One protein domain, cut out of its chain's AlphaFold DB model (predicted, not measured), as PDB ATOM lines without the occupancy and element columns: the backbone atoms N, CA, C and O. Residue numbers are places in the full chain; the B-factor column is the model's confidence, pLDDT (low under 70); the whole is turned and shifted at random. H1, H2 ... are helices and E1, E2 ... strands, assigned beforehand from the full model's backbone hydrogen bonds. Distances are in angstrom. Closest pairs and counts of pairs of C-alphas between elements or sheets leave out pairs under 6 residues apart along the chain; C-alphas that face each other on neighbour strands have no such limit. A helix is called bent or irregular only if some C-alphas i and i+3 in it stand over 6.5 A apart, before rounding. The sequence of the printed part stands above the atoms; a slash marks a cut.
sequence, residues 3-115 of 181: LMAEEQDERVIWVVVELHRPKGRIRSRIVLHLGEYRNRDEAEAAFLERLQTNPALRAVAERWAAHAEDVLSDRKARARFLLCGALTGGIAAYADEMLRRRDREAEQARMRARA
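AT A GLANCE: This is residues 3 to 115 of the 181 residues of the protein "Chaperone protein DnaJ" of Planctomyces sp. SH-PL62 (UniProt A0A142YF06). What does the model look like? A strongly twisted wall of three strands, E1, E2 and E3, has H1 and H3 over one face and H2 beside its strands, and the long helix H4 leads away from this body, its residues 104 to 115 sticking out as an arm. What is it made of? The printed part has 113 residues, with three named strands followed by four named helices, in the order E1 E2 E3 H1 H2 H3 H4; the class is mixed, and the sheet, in the order E1 - E2 - E3, is antiparallel. How large is its outline? It is compact, with a radius of gyration of the C-alphas of 14.9 A, and spans 47 by 36 by 26 A.

IN THESE COORDINATES: Where are the strands? E1 is residues 3 to 8, beginning at C-alpha 3 (81.671, 126.975, 151.251); E2 is residues 11 to 20, 27.6 A long; E3 is residues 27 to 36, 25.0 A long, and bends by 59 degrees at residue 32. Where are the helices? H1 is residues 40 to 53, 20.0 A long; H2 is residues 55 to 73, 27.5 A; H3 is residues 75 to 84, 14.3 A; H4 is residues 93 to 115, 32.3 A, ending at C-alpha 115 (103.251, 108.391, 135.318). Is any helix irregular? H2 is: C-alphas 66 and 69 are 7.6 A apart, and it has a kink of 53 degrees near residue 67.

HOW THE PARTS SIT: How do the strands pair? They form a meander, each strand the antiparallel neighbour of the one before, with hairpins E1 and E2 (N 6 to O 13, 2.8 A) and E2 and E3 (N 18 to O 29, 2.9 A). Which helices are on the sheet? H1, at a height of 9.7 A, runs across the strands, and H3, at 10.5 A, is on the same face. H2 stands only just at the sheet's level, at 3.5 A, its Val 71 coming closest to His 20 of E2, C-alphas 6.0 A apart. How do the helices meet? H2, the hub, touches H1 and H3 only at the corner, and touches H4 at a steep tilt of 65 degrees, the closest C-alphas being those of Ala 68 and Ala 95, 6.8 A apart. Are their backbones in order? In H1, H3 and H4 every O i to N i+4 pair is within hydrogen-bond range; in H2, 13 of 15 are.

THE WHOLE: How far does it reach? The C-alphas farthest apart, of Lys 23 and Ala 115, are 47.7 A apart. Are there cuts or long links? The printed part has no cut and no long link. Where is confidence low? The mean pLDDT of the printed part is 94.1, and no printed residue is under 70.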
ATOM      1  N   LEU A   3      82.081 126.161 152.381       97.44
ATOM      2  CA  LEU A   3      81.671 126.975 151.251       97.44
ATOM      3  C   LEU A   3      80.889 126.073 150.297       97.44
ATOM      4  O   LEU A   3      81.439 125.098 149.769       97.44
ATOM      5  N   MET A   4      79.599 126.357 150.144       96.81
ATOM      6  CA  MET A   4      78.664 125.525 149.387       96.81
ATOM      7  C   MET A   4      77.917 126.361 148.355       96.81
ATOM      8  O   MET A   4      77.650 127.535 148.586       96.81
ATOM      9  N   ALA A   5      77.582 125.723 147.241       95.12
ATOM     10  CA  ALA A   5      76.654 126.242 146.255       95.12
ATOM     11  C   ALA A   5      75.237 125.768 146.614       95.12
ATOM     12  O   ALA A   5      75.041 124.583 146.894       95.12
ATOM     13  N   GLU A   6      74.279 126.684 146.619       92.69
ATOM     14  CA  GLU A   6      72.853 126.424 146.795       92.69
ATOM     15  C   GLU A   6      72.103 126.898 145.550       92.69
ATOM     16  O   GLU A   6      72.406 127.953 144.993       92.69
ATOM     17  N   GLU A   7      71.146 126.094 145.094       91.00
ATOM     18  CA  GLU A   7      70.273 126.447 143.979       91.00
ATOM     19  C   GLU A   7      69.048 127.183 144.522       91.00
ATOM     20  O   GLU A   7      68.325 126.667 145.377       91.00
ATOM     21  N   GLN A   8      68.840 128.407 144.049       85.56
ATOM     22  CA  GLN A   8      67.735 129.264 144.442       85.56
ATOM     23  C   GLN A   8      67.234 130.021 143.212       85.56
ATOM     24  O   GLN A   8      68.008 130.717 142.561       85.56
ATOM     25  N   ASP A   9      65.941 129.886 142.907       85.19
ATOM     26  CA  ASP A   9      65.268 130.603 141.814       85.19
ATOM     27  C   ASP A   9      66.011 130.496 140.463       85.19
ATOM     28  O   ASP A   9      66.263 131.501 139.800       85.19
ATOM     29  N   GLU A  10      66.400 129.269 140.079       88.69
ATOM     30  CA  GLU A  10      67.174 128.938 138.859       88.69
ATOM     31  C   GLU A  10      68.603 129.513 138.819       88.69
ATOM     32  O   GLU A  10      69.264 129.515 137.778       88.69
ATOM     33  N   ARG A  11      69.114 129.989 139.960       89.69
ATOM     34  CA  ARG A  11      70.471 130.530 140.101       89.69
ATOM     35  C   ARG A  11      71.277 129.764 141.131       89.69
ATOM     36  O   ARG A  11      70.737 129.184 142.068       89.69
ATOM     37  N   VAL A  12      72.596 129.811 140.976       92.38
ATOM     38  CA  VAL A  12      73.536 129.221 141.934       92.38
ATOM     39  C   VAL A  12      74.110 130.317 142.821       92.38
ATOM     40  O   VAL A  12      74.880 131.164 142.368       92.38
ATOM     41  N   ILE A  13      73.760 130.275 144.104       95.56
ATOM     42  CA  ILE A  13      74.241 131.204 145.127       95.56
ATOM     43  C   ILE A  13      75.241 130.483 146.025       95.56
ATOM     44  O   ILE A  13      75.010 129.371 146.492       95.56
ATOM     45  N   TRP A  14      76.360 131.134 146.314       97.56
ATOM     46  CA  TRP A  14      77.355 130.630 147.247       97.56
ATOM     47  C   TRP A  14      77.052 131.081 148.670       97.56
ATOM     48  O   TRP A  14      76.774 132.255 148.934       97.56
ATOM     49  N   VAL A  15      77.152 130.145 149.607       97.38
ATOM     50  CA  VAL A  15      76.916 130.372 151.031       97.38
ATOM     51  C   VAL A  15      78.068 129.837 151.869       97.38
ATOM     52  O   VAL A  15      78.697 128.822 151.550       97.38
ATOM     53  N   VAL A  16      78.320 130.508 152.991       97.19
ATOM     54  CA  VAL A  16      79.231 130.034 154.030       97.19
ATOM     55  C   VAL A  16      78.408 129.410 155.142       97.19
ATOM     56  O   VAL A  16      77.542 130.053 155.740       97.19
ATOM     57  N   VAL A  17      78.718 128.157 155.452       97.06
ATOM     58  CA  VAL A  17      78.062 127.385 156.503       97.06
ATOM     59  C   VAL A  17      79.043 127.083 157.622       97.06
ATOM     60  O   VAL A  17      80.113 126.505 157.427       97.06
ATOM     61  N   GLU A  18      78.659 127.440 158.837       96.25
ATOM     62  CA  GLU A  18      79.380 127.059 160.041       96.25
ATOM     63  C   GLU A  18      78.890 125.687 160.511       96.25
ATOM     64  O   GLU A  18      77.706 125.510 160.802       96.25
ATOM     65  N   LEU A  19      79.808 124.721 160.608       96.25
ATOM     66  CA  LEU A  19      79.576 123.484 161.353       96.25
ATOM     67  C   LEU A  19      79.948 123.701 162.818       96.25
ATOM     68  O   LEU A  19      81.014 124.240 163.102       96.25
ATOM     69  N   HIS A  20      79.112 123.228 163.735       95.31
ATOM     70  CA  HIS A  20      79.358 123.292 165.176       95.31
ATOM     71  C   HIS A  20      78.821 122.032 165.873       95.31
ATOM     72  O   HIS A  20      77.971 121.333 165.317       95.31
ATOM     73  N   ARG A  21      79.311 121.709 167.080       94.94
ATOM     74  CA  ARG A  21      78.998 120.437 167.768       94.94
ATOM     75  C   ARG A  21      78.415 120.598 169.185       94.94
ATOM     76  O   ARG A  21      78.979 120.111 170.164       94.94
ATOM     77  N   PRO A  22      77.262 121.266 169.351       92.88
ATOM     78  CA  PRO A  22      76.665 121.453 170.666       92.88
ATOM     79  C   PRO A  22      76.192 120.112 171.236       92.88
ATOM     80  O   PRO A  22      75.511 119.337 170.556       92.88
ATOM     81  N   LYS A  23      76.524 119.846 172.506       90.88
ATOM     82  CA  LYS A  23      76.133 118.613 173.218       90.88
ATOM     83  C   LYS A  23      76.499 117.335 172.433       90.88
ATOM     84  O   LYS A  23      75.723 116.381 172.392       90.88
ATOM     85  N   GLY A  24      77.642 117.349 171.740       90.31
ATOM     86  CA  GLY A  24      78.185 116.204 170.999       90.31
ATOM     87  C   GLY A  24      77.553 115.925 169.629       90.31
ATOM     88  O   GLY A  24      78.023 115.033 168.920       90.31
ATOM     89  N   ARG A  25      76.532 116.682 169.202       94.44
ATOM     90  CA  ARG A  25      75.861 116.482 167.904       94.44
ATOM     91  C   ARG A  25      76.277 117.540 166.893       94.44
ATOM     92  O   ARG A  25      76.191 118.725 167.191       94.44
ATOM     93  N   ILE A  26      76.648 117.117 165.684       96.69
ATOM     94  CA  ILE A  26      76.955 118.032 164.580       96.69
ATOM     95  C   ILE A  26      75.688 118.776 164.150       96.69
ATOM     96  O   ILE A  26      74.635 118.179 163.917       96.69
ATOM     97  N   ARG A  27      75.810 120.095 164.049       96.31
ATOM     98  CA  ARG A  27      74.804 121.046 163.584       96.31
ATOM     99  C   ARG A  27      75.447 121.992 162.572       96.31
ATOM    100  O   ARG A  27      76.671 122.107 162.508       96.31
ATOM    101  N   SER A  28      74.611 122.653 161.784       95.31
ATOM    102  CA  SER A  28      75.040 123.608 160.768       95.31
ATOM    103  C   SER A  28      74.143 124.835 160.766       95.31
ATOM    104  O   SER A  28      72.937 124.709 160.988       95.31
ATOM    105  N   ARG A  29      74.713 125.994 160.446       96.00
ATOM    106  CA  ARG A  29      73.966 127.224 160.162       96.00
ATOM    107  C   ARG A  29      74.630 128.001 159.032       96.00
ATOM    108  O   ARG A  29      75.859 128.032 158.963       96.00
ATOM    109  N   ILE A  30      73.830 128.625 158.174       96.38
ATOM    110  CA  ILE A  30      74.333 129.596 157.198       96.38
ATOM    111  C   ILE A  30      74.729 130.852 157.972       96.38
ATOM    112  O   ILE A  30      73.965 131.338 158.806       96.38
ATOM    113  N   VAL A  31      75.942 131.343 157.737       96.06
ATOM    114  CA  VAL A  31      76.469 132.549 158.399       96.06
ATOM    115  C   VAL A  31      76.721 133.693 157.426       96.06
ATOM    116  O   VAL A  31      76.911 134.826 157.859       96.06
ATOM    117  N   LEU A  32      76.731 133.403 156.125       95.75
ATOM    118  CA  LEU A  32      76.894 134.399 155.080       95.75
ATOM    119  C   LEU A  32      76.321 133.874 153.765       95.75
ATOM    120  O   LEU A  32      76.676 132.778 153.337       95.75
ATOM    121  N   HIS A  33      75.508 134.691 153.103       95.81
ATOM    122  CA  HIS A  33      75.237 134.554 151.675       95.81
ATOM    123  C   HIS A  33      76.274 135.401 150.935       95.81
ATOM    124  O   HIS A  33      76.333 136.615 151.137       95.81
ATOM    125  N   LEU A  34      77.143 134.762 150.153       94.88
ATOM    126  CA  LEU A  34      78.188 135.449 149.389       94.88
ATOM    127  C   LEU A  34      77.619 136.069 148.111       94.88
ATOM    128  O   LEU A  34      78.027 137.168 147.750       94.88
ATOM    129  N   GLY A  35      76.664 135.390 147.471       95.12
ATOM    130  CA  GLY A  35      76.085 135.794 146.189       95.12
ATOM    131  C   GLY A  35      76.449 134.833 145.058       95.12
ATOM    132  O   GLY A  35      76.863 133.700 145.301       95.12
ATOM    133  N   GLU A  36      76.266 135.276 143.821       96.06
ATOM    134  CA  GLU A  36      76.512 134.477 142.618       96.06
ATOM    135  C   GLU A  36      77.990 134.561 142.204       96.06
ATOM    136  O   GLU A  36      78.547 135.650 142.062       96.06
ATOM    137  N   TYR A  37      78.619 133.404 141.987       96.31
ATOM    138  CA  TYR A  37      79.995 133.292 141.495       96.31
ATOM    139  C   TYR A  37      80.096 132.126 140.522       96.31
ATOM    140  O   TYR A  37      79.421 131.106 140.685       96.31
ATOM    141  N   ARG A  38      80.981 132.257 139.528       94.06
ATOM    142  CA  ARG A  38      81.114 131.280 138.434       94.06
ATOM    143  C   ARG A  38      81.594 129.915 138.914       94.06
ATOM    144  O   ARG A  38      81.254 128.894 138.324       94.06
ATOM    145  N   ASN A  39      82.424 129.899 139.948       94.94
ATOM    146  CA  ASN A  39      83.048 128.698 140.478       94.94
ATOM    147  C   ASN A  39      83.408 128.885 141.959       94.94
ATOM    148  O   ASN A  39      83.266 129.968 142.532       94.94
ATOM    149  N   ARG A  40      83.876 127.791 142.564       94.56
ATOM    150  CA  ARG A  40      84.284 127.743 143.967       94.56
ATOM    151  C   ARG A  40      85.431 128.702 144.273       94.56
ATOM    152  O   ARG A  40      85.378 129.353 145.307       94.56
ATOM    153  N   ASP A  41      86.427 128.781 143.397       94.81
ATOM    154  CA  ASP A  41      87.650 129.552 143.638       94.81
ATOM    155  C   ASP A  41      87.343 131.054 143.732       94.81
ATOM    156  O   ASP A  41      87.829 131.738 144.631       94.81
ATOM    157  N   GLU A  42      86.459 131.558 142.867       97.00
ATOM    158  CA  GLU A  42      85.968 132.939 142.922       97.00
ATOM    159  C   GLU A  42      85.163 133.219 144.195       97.00
ATOM    160  O   GLU A  42      85.367 134.249 144.840       97.00
ATOM    161  N   ALA A  43      84.288 132.292 144.596       97.00
ATOM    162  CA  ALA A  43      83.529 132.418 145.837       97.00
ATOM    163  C   ALA A  43      84.437 132.367 147.080       97.00
ATOM    164  O   ALA A  43      84.200 133.074 148.061       97.00
ATOM    165  N   GLU A  44      85.489 131.547 147.050       96.25
ATOM    166  CA  GLU A  44      86.460 131.407 148.133       96.25
ATOM    167  C   GLU A  44      87.339 132.652 148.266       96.25
ATOM    168  O   GLU A  44      87.511 133.161 149.376       96.25
ATOM    169  N   ALA A  45      87.811 133.214 147.150       96.38
ATOM    170  CA  ALA A  45      88.520 134.491 147.137       96.38
ATOM    171  C   ALA A  45      87.656 135.621 147.724       96.38
ATOM    172  O   ALA A  45      88.107 136.347 148.614       96.38
ATOM    173  N   ALA A  46      86.389 135.715 147.309       97.06
ATOM    174  CA  ALA A  46      85.453 136.703 147.841       97.06
ATOM    175  C   ALA A  46      85.154 136.500 149.338       97.06
ATOM    176  O   ALA A  46      85.006 137.468 150.090       97.06
ATOM    177  N   PHE A  47      85.086 135.250 149.804       96.94
ATOM    178  CA  PHE A  47      84.939 134.947 151.227       96.94
ATOM    179  C   PHE A  47      86.148 135.417 152.043       96.94
ATOM    180  O   PHE A  47      85.968 136.061 153.081       96.94
ATOM    181  N   LEU A  48      87.367 135.142 151.573       96.06
ATOM    182  CA  LEU A  48      88.602 135.575 152.230       96.06
ATOM    183  C   LEU A  48      88.719 137.104 152.275       96.06
ATOM    184  O   LEU A  48      89.073 137.659 153.315       96.06
ATOM    185  N   GLU A  49      88.352 137.797 151.197       95.94
ATOM    186  CA  GLU A  49      88.271 139.263 151.176       95.94
ATOM    187  C   GLU A  49      87.243 139.782 152.195       95.94
ATOM    188  O   GLU A  49      87.510 140.707 152.974       95.94
ATOM    189  N   ARG A  50      86.067 139.146 152.272       95.94
ATOM    190  CA  ARG A  50      85.039 139.530 153.246       95.94
ATOM    191  C   ARG A  50      85.492 139.301 154.688       95.94
ATOM    192  O   ARG A  50      85.158 140.107 155.555       95.94
ATOM    193  N   LEU A  51      86.272 138.256 154.967       94.81
ATOM    194  CA  LEU A  51      86.867 138.021 156.291       94.81
ATOM    195  C   LEU A  51      87.830 139.142 156.717       94.81
ATOM    196  O   LEU A  51      87.947 139.449 157.909       94.81
ATOM    197  N   GLN A  52      88.512 139.779 155.765       92.69
ATOM    198  CA  GLN A  52      89.417 140.901 156.037       92.69
ATOM    199  C   GLN A  52      88.664 142.206 156.332       92.69
ATOM    200  O   GLN A  52      89.123 143.014 157.140       92.69
ATOM    201  N   THR A  53      87.486 142.390 155.743       95.19
ATOM    202  CA  THR A  53      86.728 143.649 155.822       95.19
ATOM    203  C   THR A  53      85.572 143.621 156.824       95.19
ATOM    204  O   THR A  53      85.134 144.677 157.275       95.19
ATOM    205  N   ASN A  54      85.085 142.442 157.224       95.88
ATOM    206  CA  ASN A  54      83.929 142.297 158.112       95.88
ATOM    207  C   ASN A  54      84.317 141.727 159.498       95.88
ATOM    208  O   ASN A  54      84.543 140.518 159.626       95.88
ATOM    209  N   PRO A  55      84.332 142.549 160.567       95.00
ATOM    210  CA  PRO A  55      84.724 142.103 161.906       95.00
ATOM    211  C   PRO A  55      83.735 141.106 162.533       95.00
ATOM    212  O   PRO A  55      84.153 140.204 163.256       95.00
ATOM    213  N   ALA A  56      82.437 141.210 162.233       94.12
ATOM    214  CA  ALA A  56      81.440 140.270 162.747       94.12
ATOM    215  C   ALA A  56      81.632 138.869 162.145       94.12
ATOM    216  O   ALA A  56      81.567 137.866 162.860       94.12
ATOM    217  N   LEU A  57      81.930 138.800 160.844       94.69
ATOM    218  CA  LEU A  57      82.261 137.548 160.162       94.69
ATOM    219  C   LEU A  57      83.578 136.960 160.680       94.69
ATOM    220  O   LEU A  57      83.654 135.755 160.913       94.69
ATOM    221  N   ARG A  58      84.589 137.802 160.926       94.94
ATOM    222  CA  ARG A  58      85.849 137.362 161.540       94.94
ATOM    223  C   ARG A  58      85.620 136.735 162.911       94.94
ATOM    224  O   ARG A  58      86.095 135.632 163.143       94.94
ATOM    225  N   ALA A  59      84.810 137.358 163.765       94.81
ATOM    226  CA  ALA A  59      84.472 136.791 165.069       94.81
ATOM    227  C   ALA A  59      83.752 135.431 164.949       94.81
ATOM    228  O   ALA A  59      83.927 134.553 165.794       94.81
ATOM    229  N   VAL A  60      82.935 135.223 163.909       94.88
ATOM    230  CA  VAL A  60      82.342 133.905 163.611       94.88
ATOM    231  C   VAL A  60      83.425 132.900 163.217       94.88
ATOM    232  O   VAL A  60      83.427 131.785 163.737       94.88
ATOM    233  N   ALA A  61      84.347 133.283 162.334       94.81
ATOM    234  CA  ALA A  61      85.435 132.419 161.888       94.81
ATOM    235  C   ALA A  61      86.400 132.053 163.025       94.81
ATOM    236  O   ALA A  61      86.796 130.896 163.120       94.81
ATOM    237  N   GLU A  62      86.715 132.989 163.919       95.19
ATOM    238  CA  GLU A  62      87.541 132.760 165.113       95.19
ATOM    239  C   GLU A  62      86.871 131.785 166.085       95.19
ATOM    240  O   GLU A  62      87.499 130.825 166.532       95.19
ATOM    241  N   ARG A  63      85.568 131.958 166.361       94.75
ATOM    242  CA  ARG A  63      84.810 130.976 167.157       94.75
ATOM    243  C   ARG A  63      84.808 129.607 166.495       94.75
ATOM    244  O   ARG A  63      84.992 128.599 167.170       94.75
ATOM    245  N   TRP A  64      84.603 129.560 165.182       95.56
ATOM    246  CA  TRP A  64      84.659 128.304 164.450       95.56
ATOM    247  C   TRP A  64      86.048 127.665 164.552       95.56
ATOM    248  O   TRP A  64      86.135 126.474 164.828       95.56
ATOM    249  N   ALA A  65      87.118 128.443 164.393       95.50
ATOM    250  CA  ALA A  65      88.496 127.977 164.489       95.50
ATOM    251  C   ALA A  65      88.810 127.367 165.859       95.50
ATOM    252  O   ALA A  65      89.365 126.272 165.917       95.50
ATOM    253  N   ALA A  66      88.364 128.010 166.943       95.38
ATOM    254  CA  ALA A  66      88.528 127.509 168.309       95.38
ATOM    255  C   ALA A  66      87.842 126.148 168.554       95.38
ATOM    256  O   ALA A  66      88.209 125.424 169.476       95.38
ATOM    257  N   HIS A  67      86.855 125.785 167.729       95.06
ATOM    258  CA  HIS A  67      86.111 124.527 167.830       95.06
ATOM    259  C   HIS A  67      86.322 123.592 166.634       95.06
ATOM    260  O   HIS A  67      85.740 122.505 166.594       95.06
ATOM    261  N   ALA A  68      87.133 123.991 165.652       95.62
ATOM    262  CA  ALA A  68      87.263 123.279 164.388       95.62
ATOM    263  C   ALA A  68      87.807 121.867 164.606       95.62
ATOM    264  O   ALA A  68      87.310 120.933 163.989       95.62
ATOM    265  N   GLU A  69      88.767 121.690 165.511       95.94
ATOM    266  CA  GLU A  69      89.331 120.374 165.817       95.94
ATOM    267  C   GLU A  69      88.284 119.409 166.399       95.94
ATOM    268  O   GLU A  69      88.135 118.300 165.889       95.94
ATOM    269  N   ASP A  70      87.485 119.835 167.386       96.19
ATOM    270  CA  ASP A  70      86.398 119.003 167.931       96.19
ATOM    271  C   ASP A  70      85.351 118.676 166.859       96.19
ATOM    272  O   ASP A  70      84.960 117.518 166.686       96.19
ATOM    273  N   VAL A  71      84.930 119.673 166.077       97.19
ATOM    274  CA  VAL A  71      83.964 119.471 164.988       97.19
ATOM    275  C   VAL A  71      84.507 118.483 163.952       97.19
ATOM    276  O   VAL A  71      83.778 117.592 163.520       97.19
ATOM    277  N   LEU A  72      85.778 118.606 163.567       96.88
ATOM    278  CA  LEU A  72      86.437 117.780 162.548       96.88
ATOM    279  C   LEU A  72      87.004 116.458 163.103       96.88
ATOM    280  O   LEU A  72      87.500 115.621 162.338       96.88
ATOM    281  N   SER A  73      86.885 116.214 164.408       95.62
ATOM    282  CA  SER A  73      87.076 114.882 164.991       95.62
ATOM    283  C   SER A  73      85.970 113.920 164.537       95.62
ATOM    284  O   SER A  73      86.223 112.728 164.333       95.62
ATOM    285  N   ASP A  74      84.756 114.439 164.296       97.25
ATOM    286  CA  ASP A  74      83.641 113.674 163.746       97.25
ATOM    287  C   ASP A  74      83.911 113.288 162.285       97.25
ATOM    288  O   ASP A  74      84.172 114.125 161.416       97.25
ATOM    289  N   ARG A  75      83.812 111.987 161.993       96.50
ATOM    290  CA  ARG A  75      84.131 111.432 160.671       96.50
ATOM    291  C   ARG A  75      83.275 112.034 159.553       96.50
ATOM    292  O   ARG A  75      83.797 112.258 158.461       96.50
ATOM    293  N   LYS A  76      81.980 112.267 159.789       95.44
ATOM    294  CA  LYS A  76      81.062 112.784 158.761       95.44
ATOM    295  C   LYS A  76      81.300 114.272 158.528       95.44
ATOM    296  O   LYS A  76      81.350 114.700 157.375       95.44
ATOM    297  N   ALA A  77      81.497 115.041 159.598       97.00
ATOM    298  CA  ALA A  77      81.854 116.453 159.497       97.00
ATOM    299  C   ALA A  77      83.186 116.638 158.761       97.00
ATOM    300  O   ALA A  77      83.260 117.449 157.839       97.00
ATOM    301  N   ARG A  78      84.201 115.828 159.092       97.50
ATOM    302  CA  ARG A  78      85.492 115.838 158.398       97.50
ATOM    303  C   ARG A  78      85.369 115.479 156.925       97.50
ATOM    304  O   ARG A  78      85.932 116.183 156.098       97.50
ATOM    305  N   ALA A  79      84.618 114.434 156.577       96.38
ATOM    306  CA  ALA A  79      84.397 114.069 155.177       96.38
ATOM    307  C   ALA A  79      83.727 115.210 154.390       96.38
ATOM    308  O   ALA A  79      84.157 115.538 153.287       96.38
ATOM    309  N   ARG A  80      82.724 115.869 154.980       96.75
ATOM    310  CA  ARG A  80      82.063 117.026 154.363       96.75
ATOM    311  C   ARG A  80      82.996 118.230 154.244       96.75
ATOM    312  O   ARG A  80      82.973 118.914 153.228       96.75
ATOM    313  N   PHE A  81      83.819 118.482 155.255       97.38
ATOM    314  CA  PHE A  81      84.821 119.543 155.216       97.38
ATOM    315  C   PHE A  81      85.885 119.276 154.150       97.38
ATOM    316  O   PHE A  81      86.228 120.172 153.397       97.38
ATOM    317  N   LEU A  82      86.332 118.034 153.991       95.94
ATOM    318  CA  LEU A  82      87.228 117.678 152.898       95.94
ATOM    319  C   LEU A  82      86.583 117.822 151.523       95.94
ATOM    320  O   LEU A  82      87.330 117.860 150.566       95.94
ATOM    321  N   LEU A  83      85.256 117.900 151.387       95.12
ATOM    322  CA  LEU A  83      84.586 118.133 150.102       95.12
ATOM    323  C   LEU A  83      84.327 119.624 149.855       95.12
ATOM    324  O   LEU A  83      84.594 120.127 148.766       95.12
ATOM    325  N   CYS A  84      83.808 120.317 150.869       96.19
ATOM    326  CA  CYS A  84      83.266 121.669 150.743       96.19
ATOM    327  C   CYS A  84      83.921 122.690 151.685       96.19
ATOM    328  O   CYS A  84      83.440 123.815 151.774       96.19
ATOM    329  N   GLY A  85      84.978 122.354 152.411       96.25
ATOM    330  CA  GLY A  85      85.634 123.234 153.380       96.25
ATOM    331  C   GLY A  85      86.310 124.438 152.736       96.25
ATOM    332  O   GLY A  85      86.993 124.293 151.732       96.25
ATOM    333  N   ALA A  86      86.104 125.621 153.308       94.31
ATOM    334  CA  ALA A  86      86.827 126.823 152.906       94.31
ATOM    335  C   ALA A  86      88.164 126.911 153.645       94.31
ATOM    336  O   ALA A  86      88.202 126.669 154.860       94.31
ATOM    337  N   LEU A  87      89.214 127.327 152.942       93.62
ATOM    338  CA  LEU A  87      90.398 127.899 153.560       93.62
ATOM    339  C   LEU A  87      89.981 129.143 154.340       93.62
ATOM    340  O   LEU A  87      89.181 129.966 153.900       93.62
ATOM    341  N   THR A  88      90.523 129.263 155.541       92.00
ATOM    342  CA  THR A  88      90.209 130.356 156.466       92.00
ATOM    343  C   THR A  88      91.319 131.398 156.533       92.00
ATOM    344  O   THR A  88      91.327 132.233 157.433       92.00
ATOM    345  N   GLY A  89      92.273 131.345 155.598       90.31
ATOM    346  CA  GLY A  89      93.387 132.288 155.535       90.31
ATOM    347  C   GLY A  89      94.289 132.238 156.770       90.31
ATOM    348  O   GLY A  89      94.802 133.269 157.188       90.31
ATOM    349  N   GLY A  90      94.456 131.063 157.386       91.06
ATOM    350  CA  GLY A  90      95.276 130.863 158.582       91.06
ATOM    351  C   GLY A  90      94.537 131.009 159.915       91.06
ATOM    352  O   GLY A  90      95.114 130.663 160.942       91.06
ATOM    353  N   ILE A  91      93.270 131.442 159.927       92.25
ATOM    354  CA  ILE A  91      92.485 131.589 161.169       92.25
ATOM    355  C   ILE A  91      92.255 130.221 161.841       92.25
ATOM    356  O   ILE A  91      92.325 130.116 163.062       92.25
ATOM    357  N   ALA A  92      92.032 129.157 161.062       93.94
ATOM    358  CA  ALA A  92      91.867 127.790 161.552       93.94
ATOM    359  C   ALA A  92      92.963 126.863 161.000       93.94
ATOM    360  O   ALA A  92      92.718 126.049 160.109       93.94
ATOM    361  N   ALA A  93      94.174 126.962 161.554       93.69
ATOM    362  CA  ALA A  93      95.361 126.245 161.073       93.69
ATOM    363  C   ALA A  93      95.141 124.736 160.826       93.69
ATOM    364  O   ALA A  93      95.531 124.229 159.777       93.69
ATOM    365  N   TYR A  94      94.468 124.031 161.746       92.94
ATOM    366  CA  TYR A  94      94.159 122.600 161.602       92.94
ATOM    367  C   TYR A  94      93.297 122.297 160.368       92.94
ATOM    368  O   TYR A  94      93.550 121.349 159.624       92.94
ATOM    369  N   ALA A  95      92.274 123.120 160.142       94.75
ATOM    370  CA  ALA A  95      91.361 122.971 159.023       94.75
ATOM    371  C   ALA A  95      92.051 123.279 157.689       94.75
ATOM    372  O   ALA A  95      91.925 122.511 156.735       94.75
ATOM    373  N   ASP A  96      92.824 124.361 157.637       95.69
ATOM    374  CA  ASP A  96      93.589 124.719 156.447       95.69
ATOM    375  C   ASP A  96      94.616 123.632 156.090       95.69
ATOM    376  O   ASP A  96      94.764 123.282 154.919       95.69
ATOM    377  N   GLU A  97      95.302 123.055 157.084       95.44
ATOM    378  CA  GLU A  97      96.264 121.972 156.858       95.44
ATOM    379  C   GLU A  97      95.601 120.725 156.262       95.44
ATOM    380  O   GLU A  97      96.169 120.098 155.367       95.44
ATOM    381  N   MET A  98      94.373 120.385 156.675       95.56
ATOM    382  CA  MET A  98      93.620 119.291 156.049       95.56
ATOM    383  C   MET A  98      93.348 119.531 154.563       95.56
ATOM    384  O   MET A  98      93.524 118.609 153.765       95.56
ATOM    385  N   LEU A  99      92.921 120.740 154.185       95.44
ATOM    386  CA  LEU A  99      92.635 121.068 152.784       95.44
ATOM    387  C   LEU A  99      93.920 121.055 151.951       95.44
ATOM    388  O   LEU A  99      93.984 120.355 150.943       95.44
ATOM    389  N   ARG A 100      94.991 121.693 152.440       95.00
ATOM    390  CA  ARG A 100      96.312 121.662 151.784       95.00
ATOM    391  C   ARG A 100      96.844 120.243 151.631       95.00
ATOM    392  O   ARG A 100      97.452 119.904 150.617       95.00
ATOM    393  N   ARG A 101      96.638 119.388 152.635       96.06
ATOM    394  CA  ARG A 101      96.995 117.971 152.550       96.06
ATOM    395  C   ARG A 101      96.192 117.253 151.465       96.06
ATOM    396  O   ARG A 101      96.815 116.553 150.673       96.06
ATOM    397  N   ARG A 102      94.872 117.455 151.386       94.25
ATOM    398  CA  ARG A 102      94.022 116.893 150.318       94.25
ATOM    399  C   ARG A 102      94.523 117.305 148.937       94.25
ATOM    400  O   ARG A 102      94.609 116.461 148.054       94.25
ATOM    401  N   ASP A 103      94.869 118.575 148.762       92.88
ATOM    402  CA  ASP A 103      95.333 119.093 147.475       92.88
ATOM    403  C   ASP A 103      96.689 118.503 147.085       92.88
ATOM    404  O   ASP A 103      96.854 118.051 145.954       92.88
ATOM    405  N   ARG A 104      97.630 118.391 148.034       94.62
ATOM    406  CA  ARG A 104      98.906 117.688 147.807       94.62
ATOM    407  C   ARG A 104      98.694 116.216 147.455       94.62
ATOM    408  O   ARG A 104      99.341 115.718 146.541       94.62
ATOM    409  N   GLU A 105      97.801 115.519 148.155       93.75
ATOM    410  CA  GLU A 105      97.477 114.115 147.871       93.75
ATOM    411  C   GLU A 105      96.810 113.954 146.496       93.75
ATOM    412  O   GLU A 105      97.159 113.040 145.749       93.75
ATOM    413  N   ALA A 106      95.894 114.855 146.128       91.12
ATOM    414  CA  ALA A 106      95.251 114.870 144.818       91.12
ATOM    415  C   ALA A 106      96.263 115.138 143.699       91.12
ATOM    416  O   ALA A 106      96.234 114.459 142.674       91.12
ATOM    417  N   GLU A 107      97.185 116.073 143.908       90.31
ATOM    418  CA  GLU A 107      98.245 116.374 142.953       90.31
ATOM    419  C   GLU A 107      99.205 115.194 142.791       90.31
ATOM    420  O   GLU A 107      99.465 114.746 141.677       90.31
ATOM    421  N   GLN A 108      99.634 114.584 143.896       88.88
ATOM    422  CA  GLN A 108     100.430 113.356 143.857       88.88
ATOM    423  C   GLN A 108      99.695 112.210 143.153       88.88
ATOM    424  O   GLN A 108     100.312 111.448 142.411       88.88
ATOM    425  N   ALA A 109      98.385 112.063 143.363       89.31
ATOM    426  CA  ALA A 109      97.583 111.051 142.682       89.31
ATOM    427  C   ALA A 109      97.489 111.318 141.173       89.31
ATOM    428  O   ALA A 109      97.629 110.376 140.392       89.31
ATOM    429  N   ARG A 110      97.320 112.580 140.754       88.25
ATOM    430  CA  ARG A 110      97.371 112.983 139.338       88.25
ATOM    431  C   ARG A 110      98.729 112.669 138.731       88.25
ATOM    432  O   ARG A 110      98.774 112.000 137.705       88.25
ATOM    433  N   MET A 111      99.814 113.054 139.400       84.00
ATOM    434  CA  MET A 111     101.182 112.741 138.977       84.00
ATOM    435  C   MET A 111     101.405 111.228 138.855       84.00
ATOM    436  O   MET A 111     101.965 110.767 137.866       84.00
ATOM    437  N   ARG A 112     100.919 110.425 139.811       84.69
ATOM    438  CA  ARG A 112     101.007 108.954 139.750       84.69
ATOM    439  C   ARG A 112     100.194 108.361 138.604       84.69
ATOM    440  O   ARG A 112     100.705 107.502 137.895       84.69
ATOM    441  N   ALA A 113      98.952 108.801 138.414       85.75
ATOM    442  CA  ALA A 113      98.107 108.351 137.308       85.75
ATOM    443  C   ALA A 113      98.723 108.726 135.954       85.75
ATOM    444  O   ALA A 113      98.693 107.942 135.009       85.75
ATOM    445  N   ARG A 114      99.337 109.908 135.888       81.62
ATOM    446  CA  ARG A 114     100.047 110.403 134.718       81.62
ATOM    447  C   ARG A 114     101.309 109.596 134.427       81.62
ATOM    448  O   ARG A 114     101.497 109.180 133.292       81.62
ATOM    449  N   ALA A 115     102.101 109.279 135.448       79.25
ATOM    450  CA  ALA A 115     103.251 108.391 135.318       79.25
ATOM    451  C   ALA A 115     102.855 106.963 134.906       79.25
ATOM    452  O   ALA A 115     103.542 106.345 134.098       79.25
TER     453      ALA A 115